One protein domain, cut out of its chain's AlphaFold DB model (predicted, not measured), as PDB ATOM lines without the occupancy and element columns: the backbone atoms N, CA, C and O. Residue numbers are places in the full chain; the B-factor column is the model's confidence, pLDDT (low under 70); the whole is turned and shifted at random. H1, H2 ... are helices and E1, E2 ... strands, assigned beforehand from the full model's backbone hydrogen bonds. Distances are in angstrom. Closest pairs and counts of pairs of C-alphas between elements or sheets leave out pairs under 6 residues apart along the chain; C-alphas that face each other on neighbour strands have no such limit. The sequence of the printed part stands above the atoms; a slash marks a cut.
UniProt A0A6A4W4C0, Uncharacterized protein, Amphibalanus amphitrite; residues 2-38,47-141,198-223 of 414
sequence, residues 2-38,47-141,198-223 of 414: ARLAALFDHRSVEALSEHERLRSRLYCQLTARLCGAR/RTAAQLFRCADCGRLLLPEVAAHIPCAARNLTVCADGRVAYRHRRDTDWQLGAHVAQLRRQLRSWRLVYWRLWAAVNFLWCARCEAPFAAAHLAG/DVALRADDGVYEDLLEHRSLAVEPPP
ATOM      1  N   ALA A   2     386.096 313.770 264.953       54.72
ATOM      2  CA  ALA A   2     385.325 312.540 264.690       54.72
ATOM      3  C   ALA A   2     383.805 312.730 264.459       54.72
ATOM      4  O   ALA A   2     383.233 312.058 263.604       54.72
ATOM      5  N   ARG A   3     383.149 313.665 265.169       54.94
ATOM      6  CA  ARG A   3     381.722 314.005 264.964       54.94
ATOM      7  C   ARG A   3     381.449 314.736 263.642       54.94
ATOM      8  O   ARG A   3     380.405 314.522 263.050       54.94
ATOM      9  N   LEU A   4     382.384 315.558 263.164       54.25
ATOM     10  CA  LEU A   4     382.217 316.347 261.934       54.25
ATOM     11  C   LEU A   4     382.534 315.536 260.686       54.25
ATOM     12  O   LEU A   4     381.781 315.603 259.725       54.25
ATOM     13  N   ALA A   5     383.552 314.670 260.738       57.62
ATOM     14  CA  ALA A   5     383.799 313.705 259.674       57.62
ATOM     15  C   ALA A   5     382.546 312.848 259.381       57.62
ATOM     16  O   ALA A   5     382.451 312.271 258.308       57.62
ATOM     17  N   ALA A   6     381.569 312.748 260.310       60.69
ATOM     18  CA  ALA A   6     380.359 311.897 260.206       60.69
ATOM     19  C   ALA A   6     379.425 312.338 259.092       60.69
ATOM     20  O   ALA A   6     378.653 311.528 258.590       60.69
ATOM     21  N   LEU A   7     379.566 313.602 258.717       64.50
ATOM     22  CA  LEU A   7     378.773 314.294 257.723       64.50
ATOM     23  C   LEU A   7     379.390 314.194 256.321       64.50
ATOM     24  O   LEU A   7     378.724 314.511 255.342       64.50
ATOM     25  N   PHE A   8     380.651 313.757 256.215       67.00
ATOM     26  CA  PHE A   8     381.360 313.648 254.945       67.00
ATOM     27  C   PHE A   8     381.389 312.196 254.476       67.00
ATOM     28  O   PHE A   8     381.886 311.316 255.181       67.00
ATOM     29  N   ASP A   9     380.904 311.977 253.259       78.44
ATOM     30  CA  ASP A   9     381.156 310.759 252.493       78.44
ATOM     31  C   ASP A   9     382.350 310.979 251.553       78.44
ATOM     32  O   ASP A   9     382.721 312.122 251.265       78.44
ATOM     33  N   HIS A  10     382.954 309.901 251.052       83.12
ATOM     34  CA  HIS A  10     384.157 309.954 250.211       83.12
ATOM     35  C   HIS A  10     384.005 310.875 248.995       83.12
ATOM     36  O   HIS A  10     384.893 311.681 248.738       83.12
ATOM     37  N   ARG A  11     382.837 310.876 248.337       84.31
ATOM     38  CA  ARG A  11     382.527 311.804 247.230       84.31
ATOM     39  C   ARG A  11     382.611 313.279 247.634       84.31
ATOM     40  O   ARG A  11     383.077 314.120 246.874       84.31
ATOM     41  N   SER A  12     382.156 313.606 248.846       83.25
ATOM     42  CA  SER A  12     382.201 314.983 249.360       83.25
ATOM     43  C   SER A  12     383.626 315.409 249.709       83.25
ATOM     44  O   SER A  12     383.951 316.586 249.605       83.25
ATOM     45  N   VAL A  13     384.476 314.459 250.109       86.00
ATOM     46  CA  VAL A  13     385.892 314.709 250.396       86.00
ATOM     47  C   VAL A  13     386.693 314.928 249.109       86.00
ATOM     48  O   VAL A  13     387.530 315.828 249.078       86.00
ATOM     49  N   GLU A  14     386.411 314.182 248.037       85.38
ATOM     50  CA  GLU A  14     387.035 314.401 246.718       85.38
ATOM     51  C   GLU A  14     386.721 315.793 246.146       85.38
ATOM     52  O   GLU A  14     387.598 316.439 245.577       85.38
ATOM     53  N   ALA A  15     385.509 316.308 246.376       84.00
ATOM     54  CA  ALA A  15     385.105 317.641 245.923       84.00
ATOM     55  C   ALA A  15     385.856 318.802 246.614       84.00
ATOM     56  O   ALA A  15     385.796 319.938 246.141       84.00
ATOM     57  N   LEU A  16     386.557 318.551 247.727       81.69
ATOM     58  CA  LEU A  16     387.342 319.553 248.453       81.69
ATOM     59  C   LEU A  16     388.738 319.697 247.831       81.69
ATOM     60  O   LEU A  16     389.731 319.305 248.449       81.69
ATOM     61  N   SER A  17     388.833 320.236 246.612       72.62
ATOM     62  CA  SER A  17     390.090 320.380 245.852       72.62
ATOM     63  C   SER A  17     391.102 321.349 246.488       72.62
ATOM     64  O   SER A  17     392.304 321.112 246.391       72.62
ATOM     65  N   GLU A  18     390.642 322.374 247.207       74.75
ATOM     66  CA  GLU A  18     391.488 323.493 247.669       74.75
ATOM     67  C   GLU A  18     392.175 323.263 249.028       74.75
ATOM     68  O   GLU A  18     393.110 323.974 249.385       74.75
ATOM     69  N   HIS A  19     391.771 322.240 249.789       80.50
ATOM     70  CA  HIS A  19     392.291 321.996 251.142       80.50
ATOM     71  C   HIS A  19     392.904 320.596 251.292       80.50
ATOM     72  O   HIS A  19     392.327 319.708 251.920       80.50
ATOM     73  N   GLU A  20     394.103 320.379 250.746       83.00
ATOM     74  CA  GLU A  20     394.759 319.060 250.731       83.00
ATOM     75  C   GLU A  20     395.056 318.498 252.135       83.00
ATOM     76  O   GLU A  20     394.748 317.338 252.425       83.00
ATOM     77  N   ARG A  21     395.581 319.329 253.049       86.12
ATOM     78  CA  ARG A  21     395.849 318.927 254.448       86.12
ATOM     79  C   ARG A  21     394.578 318.458 255.148       86.12
ATOM     80  O   ARG A  21     394.585 317.453 255.862       86.12
ATOM     81  N   LEU A  22     393.475 319.166 254.911       86.81
ATOM     82  CA  LEU A  22     392.172 318.772 255.415       86.81
ATOM     83  C   LEU A  22     391.706 317.463 254.771       86.81
ATOM     84  O   LEU A  22     391.296 316.550 255.484       86.81
ATOM     85  N   ARG A  23     391.810 317.337 253.447       87.06
ATOM     86  CA  ARG A  23     391.408 316.133 252.713       87.06
ATOM     87  C   ARG A  23     392.120 314.888 253.243       87.06
ATOM     88  O   ARG A  23     391.477 313.882 253.518       87.06
ATOM     89  N   SER A  24     393.427 314.984 253.478       89.38
ATOM     90  CA  SER A  24     394.232 313.906 254.064       89.38
ATOM     91  C   SER A  24     393.756 313.526 255.475       89.38
ATOM     92  O   SER A  24     393.553 312.343 255.766       89.38
ATOM     93  N   ARG A  25     393.475 314.517 256.338       89.31
ATOM     94  CA  ARG A  25     392.899 314.285 257.677       89.31
ATOM     95  C   ARG A  25     391.504 313.646 257.606       89.31
ATOM     96  O   ARG A  25     391.203 312.763 258.408       89.31
ATOM     97  N   LEU A  26     390.659 314.061 256.659       88.94
ATOM     98  CA  LEU A  26     389.333 313.478 256.439       88.94
ATOM     99  C   LEU A  26     389.436 312.028 255.953       88.94
ATOM    100  O   LEU A  26     388.735 311.177 256.492       88.94
ATOM    101  N   TYR A  27     390.351 311.718 255.032       90.94
ATOM    102  CA  TYR A  27     390.596 310.340 254.601       90.94
ATOM    103  C   TYR A  27     391.092 309.448 255.729       90.94
ATOM    104  O   TYR A  27     390.582 308.346 255.881       90.94
ATOM    105  N   CYS A  28     391.997 309.934 256.580       90.31
ATOM    106  CA  CYS A  28     392.409 309.198 257.774       90.31
ATOM    107  C   CYS A  28     391.203 308.830 258.662       90.31
ATOM    108  O   CYS A  28     391.098 307.702 259.145       90.31
ATOM    109  N   GLN A  29     390.261 309.761 258.847       88.12
ATOM    110  CA  GLN A  29     389.033 309.512 259.609       88.12
ATOM    111  C   GLN A  29     388.074 308.555 258.883       88.12
ATOM    112  O   GLN A  29     387.448 307.720 259.534       88.12
ATOM    113  N   LEU A  30     387.961 308.644 257.554       87.44
ATOM    114  CA  LEU A  30     387.179 307.705 256.742       87.44
ATOM    115  C   LEU A  30     387.754 306.286 256.806       87.44
ATOM    116  O   LEU A  30     386.995 305.342 257.011       87.44
ATOM    117  N   THR A  31     389.077 306.124 256.722       90.69
ATOM    118  CA  THR A  31     389.755 304.834 256.903       90.69
ATOM    119  C   THR A  31     389.478 304.263 258.291       90.69
ATOM    120  O   THR A  31     389.057 303.115 258.402       90.69
ATOM    121  N   ALA A  32     389.624 305.066 259.351       89.38
ATOM    122  CA  ALA A  32     389.346 304.619 260.718       89.38
ATOM    123  C   ALA A  32     387.897 304.129 260.894       89.38
ATOM    124  O   ALA A  32     387.641 303.171 261.620       89.38
ATOM    125  N   ARG A  33     386.938 304.752 260.201       86.12
ATOM    126  CA  ARG A  33     385.534 304.316 260.207       86.12
ATOM    127  C   ARG A  33     385.295 303.058 259.418       86.12
ATOM    128  O   ARG A  33     384.511 302.234 259.870       86.12
ATOM    129  N   LEU A  34     385.962 302.919 258.278       88.00
ATOM    130  CA  LEU A  34     385.908 301.698 257.497       88.00
ATOM    131  C   LEU A  34     386.408 300.518 258.339       88.00
ATOM    132  O   LEU A  34     385.808 299.458 258.299       88.00
ATOM    133  N   CYS A  35     387.431 300.717 259.173       89.19
ATOM    134  CA  CYS A  35     387.908 299.724 260.144       89.19
ATOM    135  C   CYS A  35     387.018 299.568 261.390       89.19
ATOM    136  O   CYS A  35     387.244 298.665 262.195       89.19
ATOM    137  N   GLY A  36     386.038 300.447 261.593       83.00
ATOM    138  CA  GLY A  36     385.189 300.460 262.776       83.00
ATOM    139  C   GLY A  36     384.116 299.372 262.743       83.00
ATOM    140  O   GLY A  36     383.455 299.152 261.731       83.00
ATOM    141  N   ALA A  37     383.885 298.731 263.891       66.00
ATOM    142  CA  ALA A  37     382.892 297.668 264.051       66.00
ATOM    143  C   ALA A  37     381.433 298.160 264.129       66.00
ATOM    144  O   ALA A  37     380.530 297.339 264.242       66.00
ATOM    145  N   ARG A  38     381.176 299.478 264.120       55.72
ATOM    146  CA  ARG A  38     379.807 300.010 264.192       55.72
ATOM    147  C   ARG A  38     379.161 299.968 262.803       55.72
ATOM    148  O   ARG A  38     379.592 300.743 261.946       55.72
ATOM    149  N   ARG A  47     379.995 298.287 253.373       72.94
ATOM    150  CA  ARG A  47     380.745 297.180 253.978       72.94
ATOM    151  C   ARG A  47     381.873 297.698 254.875       72.94
ATOM    152  O   ARG A  47     382.580 298.642 254.529       72.94
ATOM    153  N   THR A  48     382.047 297.059 256.032       82.69
ATOM    154  CA  THR A  48     383.105 297.389 256.999       82.69
ATOM    155  C   THR A  48     384.339 296.508 256.797       82.69
ATOM    156  O   THR A  48     384.235 295.309 256.548       82.69
ATOM    157  N   ALA A  49     385.525 297.090 256.967       87.25
ATOM    158  CA  ALA A  49     386.788 296.365 257.059       87.25
ATOM    159  C   ALA A  49     386.956 295.641 258.403       87.25
ATOM    160  O   ALA A  49     387.865 294.828 258.530       87.25
ATOM    161  N   ALA A  50     386.102 295.888 259.404       86.50
ATOM    162  CA  ALA A  50     386.228 295.280 260.731       86.50
ATOM    163  C   ALA A  50     386.166 293.741 260.709       86.50
ATOM    164  O   ALA A  50     386.755 293.085 261.563       86.50
ATOM    165  N   GLN A  51     385.454 293.166 259.738       86.12
ATOM    166  CA  GLN A  51     385.338 291.716 259.567       86.12
ATOM    167  C   GLN A  51     386.320 291.145 258.539       86.12
ATOM    168  O   GLN A  51     386.344 289.924 258.339       86.12
ATOM    169  N   LEU A  52     387.110 292.007 257.892       91.88
ATOM    170  CA  LEU A  52     388.103 291.606 256.909       91.88
ATOM    171  C   LEU A  52     389.112 290.676 257.576       91.88
ATOM    172  O   LEU A  52     389.573 290.933 258.687       91.88
ATOM    173  N   PHE A  53     389.455 289.593 256.898       93.62
ATOM    174  CA  PHE A  53     390.505 288.695 257.345       93.62
ATOM    175  C   PHE A  53     391.368 288.272 256.175       93.62
ATOM    176  O   PHE A  53     390.906 288.192 255.036       93.62
ATOM    177  N   ARG A  54     392.624 287.959 256.475       95.69
ATOM    178  CA  ARG A  54     393.522 287.315 255.529       95.69
ATOM    179  C   ARG A  54     393.383 285.804 255.637       95.69
ATOM    180  O   ARG A  54     393.366 285.251 256.736       95.69
ATOM    181  N   CYS A  55     393.268 285.133 254.499       95.31
ATOM    182  CA  CYS A  55     393.304 283.681 254.455       95.31
ATOM    183  C   CYS A  55     394.751 283.184 254.576       95.31
ATOM    184  O   CYS A  55     395.600 283.587 253.784       95.31
ATOM    185  N   ALA A  56     395.023 282.272 255.511       95.19
ATOM    186  CA  ALA A  56     396.350 281.678 255.701       95.19
ATOM    187  C   ALA A  56     396.790 280.801 254.513       95.19
ATOM    188  O   ALA A  56     397.976 280.593 254.293       95.19
ATOM    189  N   ASP A  57     395.831 280.281 253.738       93.12
ATOM    190  CA  ASP A  57     396.099 279.319 252.668       93.12
ATOM    191  C   ASP A  57     396.299 279.967 251.295       93.12
ATOM    192  O   ASP A  57     397.133 279.505 250.521       93.12
ATOM    193  N   CYS A  58     395.523 281.007 250.970       90.69
ATOM    194  CA  CYS A  58     395.597 281.699 249.678       90.69
ATOM    195  C   CYS A  58     396.093 283.148 249.779       90.69
ATOM    196  O   CYS A  58     396.207 283.822 248.758       90.69
ATOM    197  N   GLY A  59     396.329 283.657 250.991       91.25
ATOM    198  CA  GLY A  59     396.835 285.007 251.246       91.25
ATOM    199  C   GLY A  59     395.856 286.151 250.956       91.25
ATOM    200  O   GLY A  59     396.195 287.301 251.228       91.25
ATOM    201  N   ARG A  60     394.659 285.870 250.422       91.56
ATOM    202  CA  ARG A  60     393.673 286.890 250.024       91.56
ATOM    203  C   ARG A  60     392.972 287.515 251.228       91.56
ATOM    204  O   ARG A  60     392.716 286.831 252.220       91.56
ATOM    205  N   LEU A  61     392.612 288.792 251.094       93.75
ATOM    206  CA  LEU A  61     391.738 289.511 252.022       93.75
ATOM    207  C   LEU A  61     390.274 289.257 251.655       93.75
ATOM    208  O   LEU A  61     389.885 289.423 250.501       93.75
ATOM    209  N   LEU A  62     389.477 288.812 252.624       93.06
ATOM    210  CA  LEU A  62     388.113 288.333 252.405       93.06
ATOM    211  C   LEU A  62     387.177 288.804 253.514       93.06
ATOM    212  O   LEU A  62     387.588 288.995 254.661       93.06
ATOM    213  N   LEU A  63     385.896 288.926 253.170       91.06
ATOM    214  CA  LEU A  63     384.812 289.059 254.138       91.06
ATOM    215  C   LEU A  63     384.133 287.700 254.358       91.06
ATOM    216  O   LEU A  63     384.013 286.927 253.403       91.06
ATOM    217  N   PRO A  64     383.655 287.394 255.578       89.38
ATOM    218  CA  PRO A  64     383.071 286.086 255.892       89.38
ATOM    219  C   PRO A  64     381.873 285.733 255.006       89.38
ATOM    220  O   PRO A  64     381.733 284.588 254.593       89.38
ATOM    221  N   GLU A  65     381.070 286.738 254.662       87.00
ATOM    222  CA  GLU A  65     379.850 286.624 253.854       87.00
ATOM    223  C   GLU A  65     380.123 286.144 252.420       87.00
ATOM    224  O   GLU A  65     379.347 285.387 251.845       87.00
ATOM    225  N   VAL A  66     381.251 286.557 251.835       89.56
ATOM    226  CA  VAL A  66     381.608 286.244 250.439       89.56
ATOM    227  C   VAL A  66     382.658 285.141 250.327       89.56
ATOM    228  O   VAL A  66     382.839 284.584 249.247       89.56
ATOM    229  N   ALA A  67     383.347 284.807 251.423       91.69
ATOM    230  CA  ALA A  67     384.490 283.895 251.422       91.69
ATOM    231  C   ALA A  67     384.162 282.527 250.802       91.69
ATOM    232  O   ALA A  67     384.955 282.016 250.015       91.69
ATOM    233  N   ALA A  68     382.979 281.975 251.094       90.69
ATOM    234  CA  ALA A  68     382.546 280.674 250.577       90.69
ATOM    235  C   ALA A  68     382.457 280.613 249.042       90.69
ATOM    236  O   ALA A  68     382.587 279.537 248.466       90.69
ATOM    237  N   HIS A  69     382.284 281.758 248.380       88.62
ATOM    238  CA  HIS A  69     382.102 281.865 246.933       88.62
ATOM    239  C   HIS A  69     383.394 282.221 246.186       88.62
ATOM    240  O   HIS A  69     383.419 282.240 244.957       88.62
ATOM    241  N   ILE A  70     384.474 282.528 246.911       89.56
ATOM    242  CA  ILE A  70     385.743 282.952 246.321       89.56
ATOM    243  C   ILE A  70     386.713 281.770 246.318       89.56
ATOM    244  O   ILE A  70     387.003 281.240 247.394       89.56
ATOM    245  N   PRO A  71     387.292 281.403 245.158       89.06
ATOM    246  CA  PRO A  71     388.227 280.291 245.075       89.06
ATOM    247  C   PRO A  71     389.398 280.404 246.056       89.06
ATOM    248  O   PRO A  71     390.086 281.429 246.114       89.06
ATOM    249  N   CYS A  72     389.620 279.334 246.818       90.88
ATOM    250  CA  CYS A  72     390.783 279.139 247.686       90.88
ATOM    251  C   CYS A  72     391.786 278.166 247.033       90.88
ATOM    252  O   CYS A  72     391.697 277.870 245.843       90.88
ATOM    253  N   ALA A  73     392.737 277.646 247.813       86.69
ATOM    254  CA  ALA A  73     393.545 276.499 247.414       86.69
ATOM    255  C   ALA A  73     392.651 275.273 247.144       86.69
ATOM    256  O   ALA A  73     391.653 275.079 247.837       86.69
ATOM    257  N   ALA A  74     393.021 274.413 246.190       82.69
ATOM    258  CA  ALA A  74     392.176 273.284 245.777       82.69
ATOM    259  C   ALA A  74     391.833 272.311 246.921       82.69
ATOM    260  O   ALA A  74     390.734 271.769 246.953       82.69
ATOM    261  N   ARG A  75     392.729 272.150 247.907       85.88
ATOM    262  CA  ARG A  75     392.493 271.351 249.127       85.88
ATOM    263  C   ARG A  75     391.320 271.839 249.988       85.88
ATOM    264  O   ARG A  75     390.810 271.094 250.811       85.88
ATOM    265  N   ASN A  76     390.928 273.097 249.815       88.50
ATOM    266  CA  ASN A  76     389.888 273.762 250.589       88.50
ATOM    267  C   ASN A  76     388.560 273.852 249.821       88.50
ATOM    268  O   ASN A  76     387.672 274.615 250.205       88.50
ATOM    269  N   LEU A  77     388.440 273.126 248.713       89.56
ATOM    270  CA  LEU A  77     387.216 273.029 247.940       89.56
ATOM    271  C   LEU A  77     386.301 271.964 248.542       89.56
ATOM    272  O   LEU A  77     386.730 270.853 248.843       89.56
ATOM    273  N   THR A  78     385.024 272.298 248.666       89.38
ATOM    274  CA  THR A  78     383.969 271.384 249.107       89.38
ATOM    275  C   THR A  78     382.787 271.486 248.160       89.38
ATOM    276  O   THR A  78     382.451 272.581 247.714       89.38
ATOM    277  N   VAL A  79     382.144 270.362 247.859       90.19
ATOM    278  CA  VAL A  79     380.887 270.350 247.104       90.19
ATOM    279  C   VAL A  79     379.742 270.227 248.103       90.19
ATOM    280  O   VAL A  79     379.710 269.294 248.905       90.19
ATOM    281  N   CYS A  80     378.849 271.208 248.098       85.75
ATOM    282  CA  CYS A  80     377.664 271.248 248.941       85.75
ATOM    283  C   CYS A  80     376.625 270.210 248.486       85.75
ATOM    284  O   CYS A  80     376.676 269.700 247.367       85.75
ATOM    285  N   ALA A  81     375.650 269.909 249.349       87.31
ATOM    286  CA  ALA A  81     374.589 268.940 249.053       87.31
ATOM    287  C   ALA A  81     373.714 269.331 247.844       87.31
ATOM    288  O   ALA A  81     373.126 268.471 247.200       87.31
ATOM    289  N   ASP A  82     373.657 270.623 247.517       85.00
ATOM    290  CA  ASP A  82     372.992 271.178 246.334       85.00
ATOM    291  C   ASP A  82     373.865 271.123 245.062       85.00
ATOM    292  O   ASP A  82     373.490 271.671 244.026       85.00
ATOM    293  N   GLY A  83     375.040 270.489 245.128       83.00
ATOM    294  CA  GLY A  83     375.987 270.376 244.021       83.00
ATOM    295  C   GLY A  83     376.805 271.641 243.758       83.00
ATOM    296  O   GLY A  83     377.600 271.661 242.817       83.00
ATOM    297  N   ARG A  84     376.656 272.702 244.568       84.25
ATOM    298  CA  ARG A  84     377.454 273.927 244.421       84.25
ATOM    299  C   ARG A  84     378.849 273.752 245.002       84.25
ATOM    300  O   ARG A  84     379.045 273.102 246.025       84.25
ATOM    301  N   VAL A  85     379.825 274.391 244.371       86.25
ATOM    302  CA  VAL A  85     381.198 274.442 244.875       86.25
ATOM    303  C   VAL A  85     381.316 275.571 245.894       86.25
ATOM    304  O   VAL A  85     381.075 276.731 245.568       86.25
ATOM    305  N   ALA A  86     381.721 275.232 247.114       89.19
ATOM    306  CA  ALA A  86     382.033 276.174 248.179       89.19
ATOM    307  C   ALA A  86     383.502 276.053 248.598       89.19
ATOM    308  O   ALA A  86     384.112 274.986 248.512       89.19
ATOM    309  N   TYR A  87     384.069 277.155 249.082       91.50
ATOM    310  CA  TYR A  87     385.466 277.232 249.495       91.50
ATOM    311  C   TYR A  87     385.596 277.515 250.988       91.50
ATOM    312  O   TYR A  87     385.023 278.467 251.521       91.50
ATOM    313  N   ARG A  88     386.421 276.724 251.670       93.69
ATOM    314  CA  ARG A  88     386.717 276.909 253.089       93.69
ATOM    315  C   ARG A  88     387.993 277.722 253.271       93.69
ATOM    316  O   ARG A  88     389.093 277.241 253.034       93.69
ATOM    317  N   HIS A  89     387.867 278.955 253.745       94.69
ATOM    318  CA  HIS A  89     389.032 279.783 254.068       94.69
ATOM    319  C   HIS A  89     389.384 279.678 255.547       94.69
ATOM    320  O   HIS A  89     388.504 279.707 256.410       94.69
ATOM    321  N   ARG A  90     390.681 279.588 255.845       94.50
ATOM    322  CA  ARG A  90     391.205 279.607 257.211       94.50
ATOM    323  C   ARG A  90     391.742 280.994 257.530       94.50
ATOM    324  O   ARG A  90     392.576 281.509 256.790       94.50
ATOM    325  N   ARG A  91     391.271 281.588 258.626       95.31
ATOM    326  CA  ARG A  91     391.778 282.878 259.108       95.31
ATOM    327  C   ARG A  91     393.235 282.735 259.531       95.31
ATOM    328  O   ARG A  91     393.574 281.806 260.259       95.31
ATOM    329  N   ASP A  92     394.059 283.656 259.065       95.19
ATOM    330  CA  ASP A  92     395.404 283.878 259.574       95.19
ATOM    331  C   ASP A  92     395.304 284.544 260.956       95.19
ATOM    332  O   ASP A  92     394.711 285.616 261.084       95.19
ATOM    333  N   THR A  93     395.805 283.872 261.995       93.44
ATOM    334  CA  THR A  93     395.758 284.351 263.386       93.44
ATOM    335  C   THR A  93     396.767 285.457 263.659       93.44
ATOM    336  O   THR A  93     396.551 286.261 264.565       93.44
ATOM    337  N   ASP A  94     397.835 285.519 262.866       93.50
ATOM    338  CA  ASP A  94     398.914 286.491 263.038       93.50
ATOM    339  C   ASP A  94     398.603 287.793 262.292       93.50
ATOM    340  O   ASP A  94     399.177 288.852 262.567       93.50
ATOM    341  N   TRP A  95     397.651 287.747 261.357       94.69
ATOM    342  CA  TRP A  95     397.234 288.913 260.601       94.69
ATOM    343  C   TRP A  95     396.333 289.844 261.418       94.69
ATOM    344  O   TRP A  95     395.284 289.458 261.935       94.69
ATOM    345  N   GLN A  96     396.705 291.125 261.457       92.94
ATOM    346  CA  GLN A  96     395.950 292.172 262.141       92.94
ATOM    347  C   GLN A  96     395.632 293.329 261.191       92.94
ATOM    348  O   GLN A  96     396.522 293.886 260.544       92.94
ATOM    349  N   LEU A  97     394.363 293.757 261.169       92.44
ATOM    350  CA  LEU A  97     393.894 294.859 260.322       92.44
ATOM    351  C   LEU A  97     394.668 296.164 260.573       92.44
ATOM    352  O   LEU A  97     395.046 296.842 259.623       92.44
ATOM    353  N   GLY A  98     394.938 296.508 261.837       92.62
ATOM    354  CA  GLY A  98     395.673 297.730 262.185       92.62
ATOM    355  C   GLY A  98     397.091 297.749 261.605       92.62
ATOM    356  O   GLY A  98     397.485 298.727 260.968       92.62
ATOM    357  N   ALA A  99     397.819 296.638 261.740       94.12
ATOM    358  CA  ALA A  99     399.152 296.476 261.162       94.12
ATOM    359  C   ALA A  99     399.119 296.534 259.626       94.12
ATOM    360  O   ALA A  99     399.980 297.160 259.005       94.12
ATOM    361  N   HIS A 100     398.093 295.948 259.002       94.50
ATOM    362  CA  HIS A 100     397.898 296.024 257.557       94.50
ATOM    363  C   HIS A 100     397.657 297.465 257.071       94.50
ATOM    364  O   HIS A 100     398.289 297.901 256.109       94.50
ATOM    365  N   VAL A 101     396.813 298.243 257.754       95.06
ATOM    366  CA  VAL A 101     396.572 299.659 257.414       95.06
ATOM    367  C   VAL A 101     397.835 300.499 257.606       95.06
ATOM    368  O   VAL A 101     398.157 301.326 256.748       95.06
ATOM    369  N   ALA A 102     398.589 300.267 258.684       94.31
ATOM    370  CA  ALA A 102     399.884 300.911 258.891       94.31
ATOM    371  C   ALA A 102     400.862 300.577 257.752       94.31
ATOM    372  O   ALA A 102     401.522 301.470 257.216       94.31
ATOM    373  N   GLN A 103     400.901 299.318 257.307       94.88
ATOM    374  CA  GLN A 103     401.706 298.899 256.161       94.88
ATOM    375  C   GLN A 103     401.291 299.604 254.865       94.88
ATOM    376  O   GLN A 103     402.154 300.147 254.171       94.88
ATOM    377  N   LEU A 104     399.989 299.671 254.565       93.94
ATOM    378  CA  LEU A 104     399.477 300.418 253.411       93.94
ATOM    379  C   LEU A 104     399.884 301.895 253.478       93.94
ATOM    380  O   LEU A 104     400.287 302.474 252.469       93.94
ATOM    381  N   ARG A 105     399.836 302.511 254.668       95.00
ATOM    382  CA  ARG A 105     400.235 303.913 254.864       95.00
ATOM    383  C   ARG A 105     401.724 304.146 254.625       95.00
ATOM    384  O   ARG A 105     402.068 305.200 254.079       95.00
ATOM    385  N   ARG A 106     402.582 303.191 255.001       95.50
ATOM    386  CA  ARG A 106     404.026 303.227 254.715       95.50
ATOM    387  C   ARG A 106     404.307 303.116 253.218       95.50
ATOM    388  O   ARG A 106     405.093 303.898 252.694       95.50
ATOM    389  N   GLN A 107     403.630 302.196 252.532       93.94
ATOM    390  CA  GLN A 107     403.829 301.948 251.100       93.94
ATOM    391  C   GLN A 107     403.307 303.092 250.223       93.94
ATOM    392  O   GLN A 107     403.996 303.537 249.312       93.94
ATOM    393  N   LEU A 108     402.095 303.584 250.492       92.75
ATOM    394  CA  LEU A 108     401.400 304.523 249.602       92.75
ATOM    395  C   LEU A 108     401.659 305.988 249.930       92.75
ATOM    396  O   LEU A 108     401.312 306.864 249.144       92.75
ATOM    397  N   ARG A 109     402.187 306.264 251.125       92.81
ATOM    398  CA  ARG A 109     402.478 307.606 251.646       92.81
ATOM    399  C   ARG A 109     401.295 308.601 251.646       92.81
ATOM    400  O   ARG A 109     401.475 309.752 252.030       92.81
ATOM    401  N   SER A 110     400.074 308.160 251.325       93.25
ATOM    402  CA  SER A 110     398.876 308.997 251.186       93.25
ATOM    403  C   SER A 110     397.645 308.339 251.805       93.25
ATOM    404  O   SER A 110     397.280 307.220 251.446       93.25
ATOM    405  N   TRP A 111     396.949 309.056 252.694       93.75
ATOM    406  CA  TRP A 111     395.695 308.581 253.289       93.75
ATOM    407  C   TRP A 111     394.571 308.409 252.264       93.75
ATOM    408  O   TRP A 111     393.751 307.509 252.420       93.75
ATOM    409  N   ARG A 112     394.563 309.212 251.192       93.44
ATOM    410  CA  ARG A 112     393.610 309.071 250.079       93.44
ATOM    411  C   ARG A 112     393.764 307.714 249.392       93.44
ATOM    412  O   ARG A 112     392.777 307.013 249.207       93.44
ATOM    413  N   LEU A 113     395.001 307.321 249.073       93.88
ATOM    414  CA  LEU A 113     395.293 306.019 248.462       93.88
ATOM    415  C   LEU A 113     394.978 304.861 249.415       93.88
ATOM    416  O   LEU A 113     394.357 303.884 249.009       93.88
ATOM    417  N   VAL A 114     395.360 304.980 250.691       95.06
ATOM    418  CA  VAL A 114     395.065 303.958 251.711       95.06
ATOM    419  C   VAL A 114     393.561 303.726 251.838       95.06
ATOM    420  O   VAL A 114     393.123 302.578 251.868       95.06
ATOM    421  N   TYR A 115     392.773 304.805 251.899       94.00
ATOM    422  CA  TYR A 115     391.319 304.713 251.952       94.00
ATOM    423  C   TYR A 115     390.761 303.974 250.738       94.00
ATOM    424  O   TYR A 115     390.052 302.990 250.923       94.00
ATOM    425  N   TRP A 116     391.103 304.407 249.521       94.50
ATOM    426  CA  TRP A 116     390.557 303.817 248.299       94.50
ATOM    427  C   TRP A 116     390.961 302.352 248.113       94.50
ATOM    428  O   TRP A 116     390.109 301.549 247.741       94.50
ATOM    429  N   ARG A 117     392.198 301.966 248.457       94.06
ATOM    430  CA  ARG A 117     392.612 300.553 248.442       94.06
ATOM    431  C   ARG A 117     391.843 299.708 249.444       94.06
ATOM    432  O   ARG A 117     391.331 298.648 249.095       94.06
ATOM    433  N   LEU A 118     391.727 300.176 250.686       93.50
ATOM    434  CA  LEU A 118     391.006 299.427 251.710       93.50
ATOM    435  C   LEU A 118     389.508 299.347 251.393       93.50
ATOM    436  O   LEU A 118     388.901 298.292 251.554       93.50
ATOM    437  N   TRP A 119     388.923 300.438 250.896       93.56
ATOM    438  CA  TRP A 119     387.546 300.484 250.414       93.56
ATOM    439  C   TRP A 119     387.326 299.475 249.283       93.56
ATOM    440  O   TRP A 119     386.366 298.707 249.321       93.56
ATOM    441  N   ALA A 120     388.240 299.395 248.320       93.81
ATOM    442  CA  ALA A 120     388.137 298.449 247.217       93.81
ATOM    443  C   ALA A 120     388.333 296.987 247.665       93.81
ATOM    444  O   ALA A 120     387.768 296.076 247.065       93.81
ATOM    445  N   ALA A 121     389.095 296.751 248.737       92.56
ATOM    446  CA  ALA A 121     389.295 295.421 249.314       92.56
ATOM    447  C   ALA A 121     388.061 294.889 250.069       92.56
ATOM    448  O   ALA A 121     387.881 293.676 250.166       92.56
ATOM    449  N   VAL A 122     387.209 295.770 250.607       90.94
ATOM    450  CA  VAL A 122     385.993 295.366 251.342       90.94
ATOM    451  C   VAL A 122     384.741 295.330 250.475       90.94
ATOM    452  O   VAL A 122     383.770 294.662 250.828       90.94
ATOM    453  N   ASN A 123     384.736 296.039 249.350       90.94
ATOM    454  CA  ASN A 123     383.610 296.043 248.428       90.94
ATOM    455  C   ASN A 123     383.760 294.914 247.411       90.94
ATOM    456  O   ASN A 123     384.732 294.872 246.663       90.94
ATOM    457  N   PHE A 124     382.786 294.006 247.380       91.94
ATOM    458  CA  PHE A 124     382.762 292.891 246.438       91.94
ATOM    459  C   PHE A 124     381.686 293.123 245.385       91.94
ATOM    460  O   PHE A 124     380.583 293.566 245.701       91.94
ATOM    461  N   LEU A 125     382.024 292.808 244.141       93.06
ATOM    462  CA  LEU A 125     381.165 292.922 242.971       93.06
ATOM    463  C   LEU A 125     381.011 291.542 242.328       93.06
ATOM    464  O   LEU A 125     381.865 290.672 242.497       93.06
ATOM    465  N   TRP A 126     379.934 291.336 241.574       93.06
ATOM    466  CA  TRP A 126     379.712 290.098 240.830       93.06
ATOM    467  C   TRP A 126     380.122 290.259 239.371       93.06
ATOM    468  O   TRP A 126     379.771 291.246 238.723       93.06
ATOM    469  N   CYS A 127     380.865 289.285 238.846       92.69
ATOM    470  CA  CYS A 127     381.277 289.268 237.450       92.69
ATOM    471  C   CYS A 127     380.437 288.278 236.642       92.69
ATOM    472  O   CYS A 127     380.439 287.084 236.927       92.69
ATOM    473  N   ALA A 128     379.816 288.749 235.564       91.31
ATOM    474  CA  ALA A 128     379.043 287.915 234.644       91.31
ATOM    475  C   ALA A 128     379.894 286.960 233.795       91.31
ATOM    476  O   ALA A 128     379.403 285.946 233.321       91.31
ATOM    477  N   ARG A 129     381.176 287.284 233.577       88.88
ATOM    478  CA  ARG A 129     382.077 286.485 232.723       88.88
ATOM    479  C   ARG A 129     382.640 285.266 233.441       88.88
ATOM    480  O   ARG A 129     382.740 284.203 232.848       88.88
ATOM    481  N   CYS A 130     383.063 285.449 234.690       85.81
ATOM    482  CA  CYS A 130     383.618 284.366 235.502       85.81
ATOM    483  C   CYS A 130     382.608 283.801 236.506       85.81
ATOM    484  O   CYS A 130     382.966 282.885 237.238       85.81
ATOM    485  N   GLU A 131     381.388 284.356 236.546       87.75
ATOM    486  CA  GLU A 131     380.269 283.917 237.393       87.75
ATOM    487  C   GLU A 131     380.676 283.777 238.865       87.75
ATOM    488  O   GLU A 131     380.348 282.805 239.540       87.75
ATOM    489  N   ALA A 132     381.457 284.744 239.351       87.88
ATOM    490  CA  ALA A 132     382.017 284.715 240.693       87.88
ATOM    491  C   ALA A 132     382.104 286.128 241.286       87.88
ATOM    492  O   ALA A 132     382.288 287.103 240.537       87.88
ATOM    493  N   PRO A 133     382.016 286.256 242.623       91.31
ATOM    494  CA  PRO A 133     382.283 287.511 243.294       91.31
ATOM    495  C   PRO A 133     383.786 287.800 243.303       91.31
ATOM    496  O   PRO A 133     384.617 286.903 243.461       91.31
ATOM    497  N   PHE A 134     384.141 289.071 243.170       92.31
ATOM    498  CA  PHE A 134     385.518 289.550 243.212       92.31
ATOM    499  C   PHE A 134     385.593 290.850 244.019       92.31
ATOM    500  O   PHE A 134     384.630 291.614 244.067       92.31
ATOM    501  N   ALA A 135     386.722 291.096 244.686       93.12
ATOM    502  CA  ALA A 135     386.953 292.370 245.364       93.12
ATOM    503  C   ALA A 135     387.125 293.477 244.319       93.12
ATOM    504  O   ALA A 135     387.831 293.273 243.332       93.12
ATOM    505  N   ALA A 136     386.551 294.656 244.547       93.75
ATOM    506  CA  ALA A 136     386.680 295.812 243.662       93.75
ATOM    507  C   ALA A 136     388.153 296.186 243.400       93.75
ATOM    508  O   ALA A 136     388.494 296.620 242.299       93.75
ATOM    509  N   ALA A 137     389.041 295.914 244.363       93.62
ATOM    510  CA  ALA A 137     390.493 296.057 244.222       93.62
ATOM    511  C   ALA A 137     391.078 295.245 243.049       93.62
ATOM    512  O   ALA A 137     392.096 295.629 242.482       93.62
ATOM    513  N   HIS A 138     390.427 294.152 242.646       92.19
ATOM    514  CA  HIS A 138     390.862 293.257 241.573       92.19
ATOM    515  C   HIS A 138     390.034 293.414 240.292       92.19
ATOM    516  O   HIS A 138     389.850 292.440 239.567       92.19
ATOM    517  N   LEU A 139     389.528 294.616 239.983       93.31
ATOM    518  CA  LEU A 139     388.715 294.853 238.779       93.31
ATOM    519  C   LEU A 139     389.375 294.339 237.491       93.31
ATOM    520  O   LEU A 139     388.695 293.721 236.679       93.31
ATOM    521  N   ALA A 140     390.688 294.518 237.341       90.88
ATOM    522  CA  ALA A 140     391.470 294.046 236.192       90.88
ATOM    523  C   ALA A 140     391.915 292.568 236.296       90.88
ATOM    524  O   ALA A 140     392.851 292.144 235.622       90.88
ATOM    525  N   GLY A 141     391.285 291.780 237.172       88.44
ATOM    526  CA  GLY A 141     391.691 290.421 237.534       88.44
ATOM    527  C   GLY A 141     390.948 289.287 236.819       88.44
ATOM    528  O   GLY A 141     391.162 288.121 237.162       88.44
ATOM    529  N   ASP A 198     372.397 286.020 243.668       81.25
ATOM    530  CA  ASP A 198     372.082 285.982 245.094       81.25
ATOM    531  C   ASP A 198     372.046 287.400 245.678       81.25
ATOM    532  O   ASP A 198     373.004 288.167 245.549       81.25
ATOM    533  N   VAL A 199     370.945 287.732 246.355       79.31
ATOM    534  CA  VAL A 199     370.736 289.019 247.026       79.31
ATOM    535  C   VAL A 199     371.797 289.263 248.102       79.31
ATOM    536  O   VAL A 199     372.243 290.398 248.245       79.31
ATOM    537  N   ALA A 200     372.265 288.220 248.796       75.44
ATOM    538  CA  ALA A 200     373.301 288.337 249.826       75.44
ATOM    539  C   ALA A 200     374.669 288.764 249.260       75.44
ATOM    540  O   ALA A 200     375.495 289.342 249.966       75.44
ATOM    541  N   LEU A 201     374.914 288.503 247.973       79.38
ATOM    542  CA  LEU A 201     376.156 288.857 247.284       79.38
ATOM    543  C   LEU A 201     376.052 290.167 246.505       79.38
ATOM    544  O   LEU A 201     377.039 290.584 245.892       79.38
ATOM    545  N   ARG A 202     374.883 290.818 246.499       81.94
ATOM    546  CA  ARG A 202     374.717 292.083 245.790       81.94
ATOM    547  C   ARG A 202     375.578 293.160 246.433       81.94
ATOM    548  O   ARG A 202     375.733 293.245 247.653       81.94
ATOM    549  N   ALA A 203     376.180 293.951 245.560       80.38
ATOM    550  CA  ALA A 203     376.878 295.148 245.958       80.38
ATOM    551  C   ALA A 203     375.872 296.254 246.260       80.38
ATOM    552  O   ALA A 203     374.752 296.261 245.750       80.38
ATOM    553  N   ASP A 204     376.327 297.195 247.067       79.88
ATOM    554  CA  ASP A 204     375.613 298.413 247.384       79.88
ATOM    555  C   ASP A 204     375.499 299.334 246.151       79.88
ATOM    556  O   ASP A 204     376.389 299.374 245.290       79.88
ATOM    557  N   ASP A 205     374.404 300.093 246.062       77.50
ATOM    558  CA  ASP A 205     374.144 300.978 244.923       77.50
ATOM    559  C   ASP A 205     375.239 302.045 244.768       77.50
ATOM    560  O   ASP A 205     375.555 302.794 245.692       77.50
ATOM    561  N   GLY A 206     375.786 302.167 243.555       84.88
ATOM    562  CA  GLY A 206     376.785 303.186 243.213       84.88
ATOM    563  C   GLY A 206     378.237 302.826 243.541       84.88
ATOM    564  O   GLY A 206     379.119 303.591 243.158       84.88
ATOM    565  N   VAL A 207     378.509 301.664 244.153       88.81
ATOM    566  CA  VAL A 207     379.884 301.172 244.382       88.81
ATOM    567  C   VAL A 207     380.642 301.002 243.066       88.81
ATOM    568  O   VAL A 207     381.815 301.352 242.978       88.81
ATOM    569  N   TYR A 208     379.989 300.483 242.024       91.25
ATOM    570  CA  TYR A 208     380.645 300.308 240.728       91.25
ATOM    571  C   TYR A 208     381.018 301.649 240.080       91.25
ATOM    572  O   TYR A 208     382.135 301.793 239.597       91.25
ATOM    573  N   GLU A 209     380.138 302.648 240.152       90.88
ATOM    574  CA  GLU A 209     380.429 303.998 239.649       90.88
ATOM    575  C   GLU A 209     381.594 304.641 240.413       90.88
ATOM    576  O   GLU A 209     382.536 305.141 239.803       90.88
ATOM    577  N   ASP A 210     381.591 304.534 241.747       91.06
ATOM    578  CA  ASP A 210     382.688 305.030 242.586       91.06
ATOM    579  C   ASP A 210     384.030 304.384 242.221       91.06
ATOM    580  O   ASP A 210     385.065 305.059 242.191       91.06
ATOM    581  N   LEU A 211     384.011 303.079 241.927       92.31
ATOM    582  CA  LEU A 211     385.183 302.325 241.496       92.31
ATOM    583  C   LEU A 211     385.698 302.797 240.132       92.31
ATOM    584  O   LEU A 211     386.912 302.883 239.953       92.31
ATOM    585  N   LEU A 212     384.812 303.086 239.176       92.25
ATOM    586  CA  LEU A 212     385.208 303.570 237.853       92.25
ATOM    587  C   LEU A 212     385.824 304.970 237.931       92.25
ATOM    588  O   LEU A 212     386.890 305.195 237.357       92.25
ATOM    589  N   GLU A 213     385.208 305.877 238.693       92.00
ATOM    590  CA  GLU A 213     385.717 307.238 238.907       92.00
ATOM    591  C   GLU A 213     387.113 307.240 239.559       92.00
ATOM    592  O   GLU A 213     387.966 308.060 239.216       92.00
ATOM    593  N   HIS A 214     387.377 306.293 240.466       91.50
ATOM    594  CA  HIS A 214     388.605 306.244 241.269       91.50
ATOM    595  C   HIS A 214     389.479 305.025 240.960       91.50
ATOM    596  O   HIS A 214     390.289 304.605 241.794       91.50
ATOM    597  N   ARG A 215     389.363 304.472 239.744       92.19
ATOM    598  CA  ARG A 215     390.032 303.229 239.321       92.19
ATOM    599  C   ARG A 215     391.529 303.232 239.615       92.19
ATOM    600  O   ARG A 215     392.047 302.255 240.143       92.19
ATOM    601  N   SER A 216     392.220 304.332 239.315       90.31
ATOM    602  CA  SER A 216     393.674 304.466 239.500       90.31
ATOM    603  C   SER A 216     394.126 304.486 240.966       90.31
ATOM    604  O   SER A 216     395.297 304.242 241.244       90.31
ATOM    605  N   LEU A 217     393.219 304.776 241.903       90.81
ATOM    606  CA  LEU A 217     393.499 304.823 243.341       90.81
ATOM    607  C   LEU A 217     393.110 303.510 244.034       90.81
ATOM    608  O   LEU A 217     393.756 303.104 245.000       90.81
ATOM    609  N   ALA A 218     392.030 302.891 243.554       89.12
ATOM    610  CA  ALA A 218     391.365 301.747 244.162       89.12
ATOM    611  C   ALA A 218     391.890 300.393 243.661       89.12
ATOM    612  O   ALA A 218     392.019 299.461 244.454       89.12
ATOM    613  N   VAL A 219     392.172 300.271 242.360       89.38
ATOM    614  CA  VAL A 219     392.546 298.994 241.737       89.38
ATOM    615  C   VAL A 219     394.021 298.705 241.983       89.38
ATOM    616  O   VAL A 219     394.891 299.543 241.739       89.38
ATOM    617  N   GLU A 220     394.307 297.501 242.468       82.81
ATOM    618  CA  GLU A 220     395.676 297.036 242.618       82.81
ATOM    619  C   GLU A 220     396.250 296.686 241.241       82.81
ATOM    620  O   GLU A 220     395.573 296.035 240.436       82.81
ATOM    621  N   PRO A 221     397.489 297.114 240.933       73.62
ATOM    622  CA  PRO A 221     398.137 296.670 239.714       73.62
ATOM    623  C   PRO A 221     398.258 295.140 239.756       73.62
ATOM    624  O   PRO A 221     398.539 294.581 240.822       73.62
ATOM    625  N   PRO A 222     398.045 294.445 238.625       64.81
ATOM    626  CA  PRO A 222     398.253 293.008 238.589       64.81
ATOM    627  C   PRO A 222     399.697 292.703 239.009       64.81
ATOM    628  O   PRO A 222     400.597 293.484 238.680       64.81
ATOM    629  N   PRO A 223     399.945 291.594 239.728       57.59
ATOM    630  CA  PRO A 223     401.302 291.207 240.080       57.59
ATOM    631  C   PRO A 223     402.110 291.061 238.787       57.59
ATOM    632  O   PRO A 223     401.816 290.207 237.948       57.59
TER     633      PRO A 223
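What this domain is: This is residues 2 to 38, 47 to 141 and 198 to 223 of the 414 residues of an uncharacterized protein of Amphibalanus amphitrite (UniProt A0A6A4W4C0). What does the model look like? It is an elongated body with most of its helices toward one end and loops with two small strand hairpins toward the other. H5 is the core of the helical part: H2 packs side by side with it, H4 packs on it at a steep angle and the short H7 packs on it too, while H1 packs on H2; the E1 and E2 hairpin lies at the far end. What is it made of? The printed part has 158 residues, with seven named helices and four named strands in the order H1 H2 H3 E1 E2 H4 H5 E3 E4 H6 H7. The class is mostly helix, though under half of the residues are in named elements, and the two sheets are antiparallel pairs, E1 - E2 and E3 - E4. By its radius of gyration of the C-alphas, 16.5 A, the whole is compact, and it spans 56 by 34 by 32 A.

How they stand to each other: What do the first helices meet? H1, residues 10 to 14, touches H2, residues 20 to 34, with the closest C-alphas those of Val 13 and Arg 23, 6.2 A apart. H2 touches H5, residues 111 to 122, at a shallow tilt of 26 degrees, the same way; the closest C-alphas are those of Thr 31 and Tyr 115, 5.2 A apart. How do the strands pair? E1, residues 77 to 79, and E2, residues 85 to 87, form an antiparallel hairpin, with N 78 and O 86 within hydrogen-bond range at 2.8 A. E3, residues 124 to 127, and E4, residues 132 to 135, form another, with N 125 and O 134 at 2.9 A. H3, residues 64 to 67, touches no helix, and its closest C-alpha to E2 is that of Ala 67, 7.0 A from that of Tyr 87. What else stands round the hub, H5? H4, residues 97 to 108, touches it at a steep tilt of 50 degrees, opposite ways, with the C-alphas of Leu 104 and Val 114 closest at 5.9 A. H6, residues 207 to 213, is close but not clearly touching, the closest C-alphas being those of Ala 120 and Leu 211 at 7.5 A. H7, residues 215 to 218, touches H5, with the C-alphas of Arg 117 and Ala 218 closest at 4.6 A. How are the helix backbones formed? In H1, H2, H4, H5 and H6 every O i to N i+4 pair is within hydrogen-bond range. H3 and H7 are too short for such a pair.

Where its parts are: Where does the first helix begin? C-alpha 10 of H1 is at (384.157, 309.954, 250.211). How long are the larger elements? From first to last C-alpha H2 measures 20.6 A, H4 16.3 A, H5 16.5 A and H6 10.0 A. E3 measures 9.8 A and E4 10.2 A. Where do H5 and H7 end? C-alpha 122 of H5 is at (385.993, 295.366, 251.342), and C-alpha 218 of H7 is at (391.365, 301.747, 244.162).

The domain as a whole: How far does it reach? The two C-alphas farthest apart are those of Glu 18 and Ala 81, 57.1 A. Residues 16 to 21, of which 20 to 21 belong to H2, stand free. Where is it cut, and are any links long? Residues 39 to 46 are not printed, with a gap of 10.6 A from C-alpha 38 to C-alpha 47, and residues 142 to 197 are not printed, with 21.5 A from C-alpha 141 to C-alpha 198. Of the links that are printed whole, none is long. Where is confidence low? The mean pLDDT of the printed part is 87.1, and residues 2 to 8, 37 to 38 and 222 to 223 are under 70.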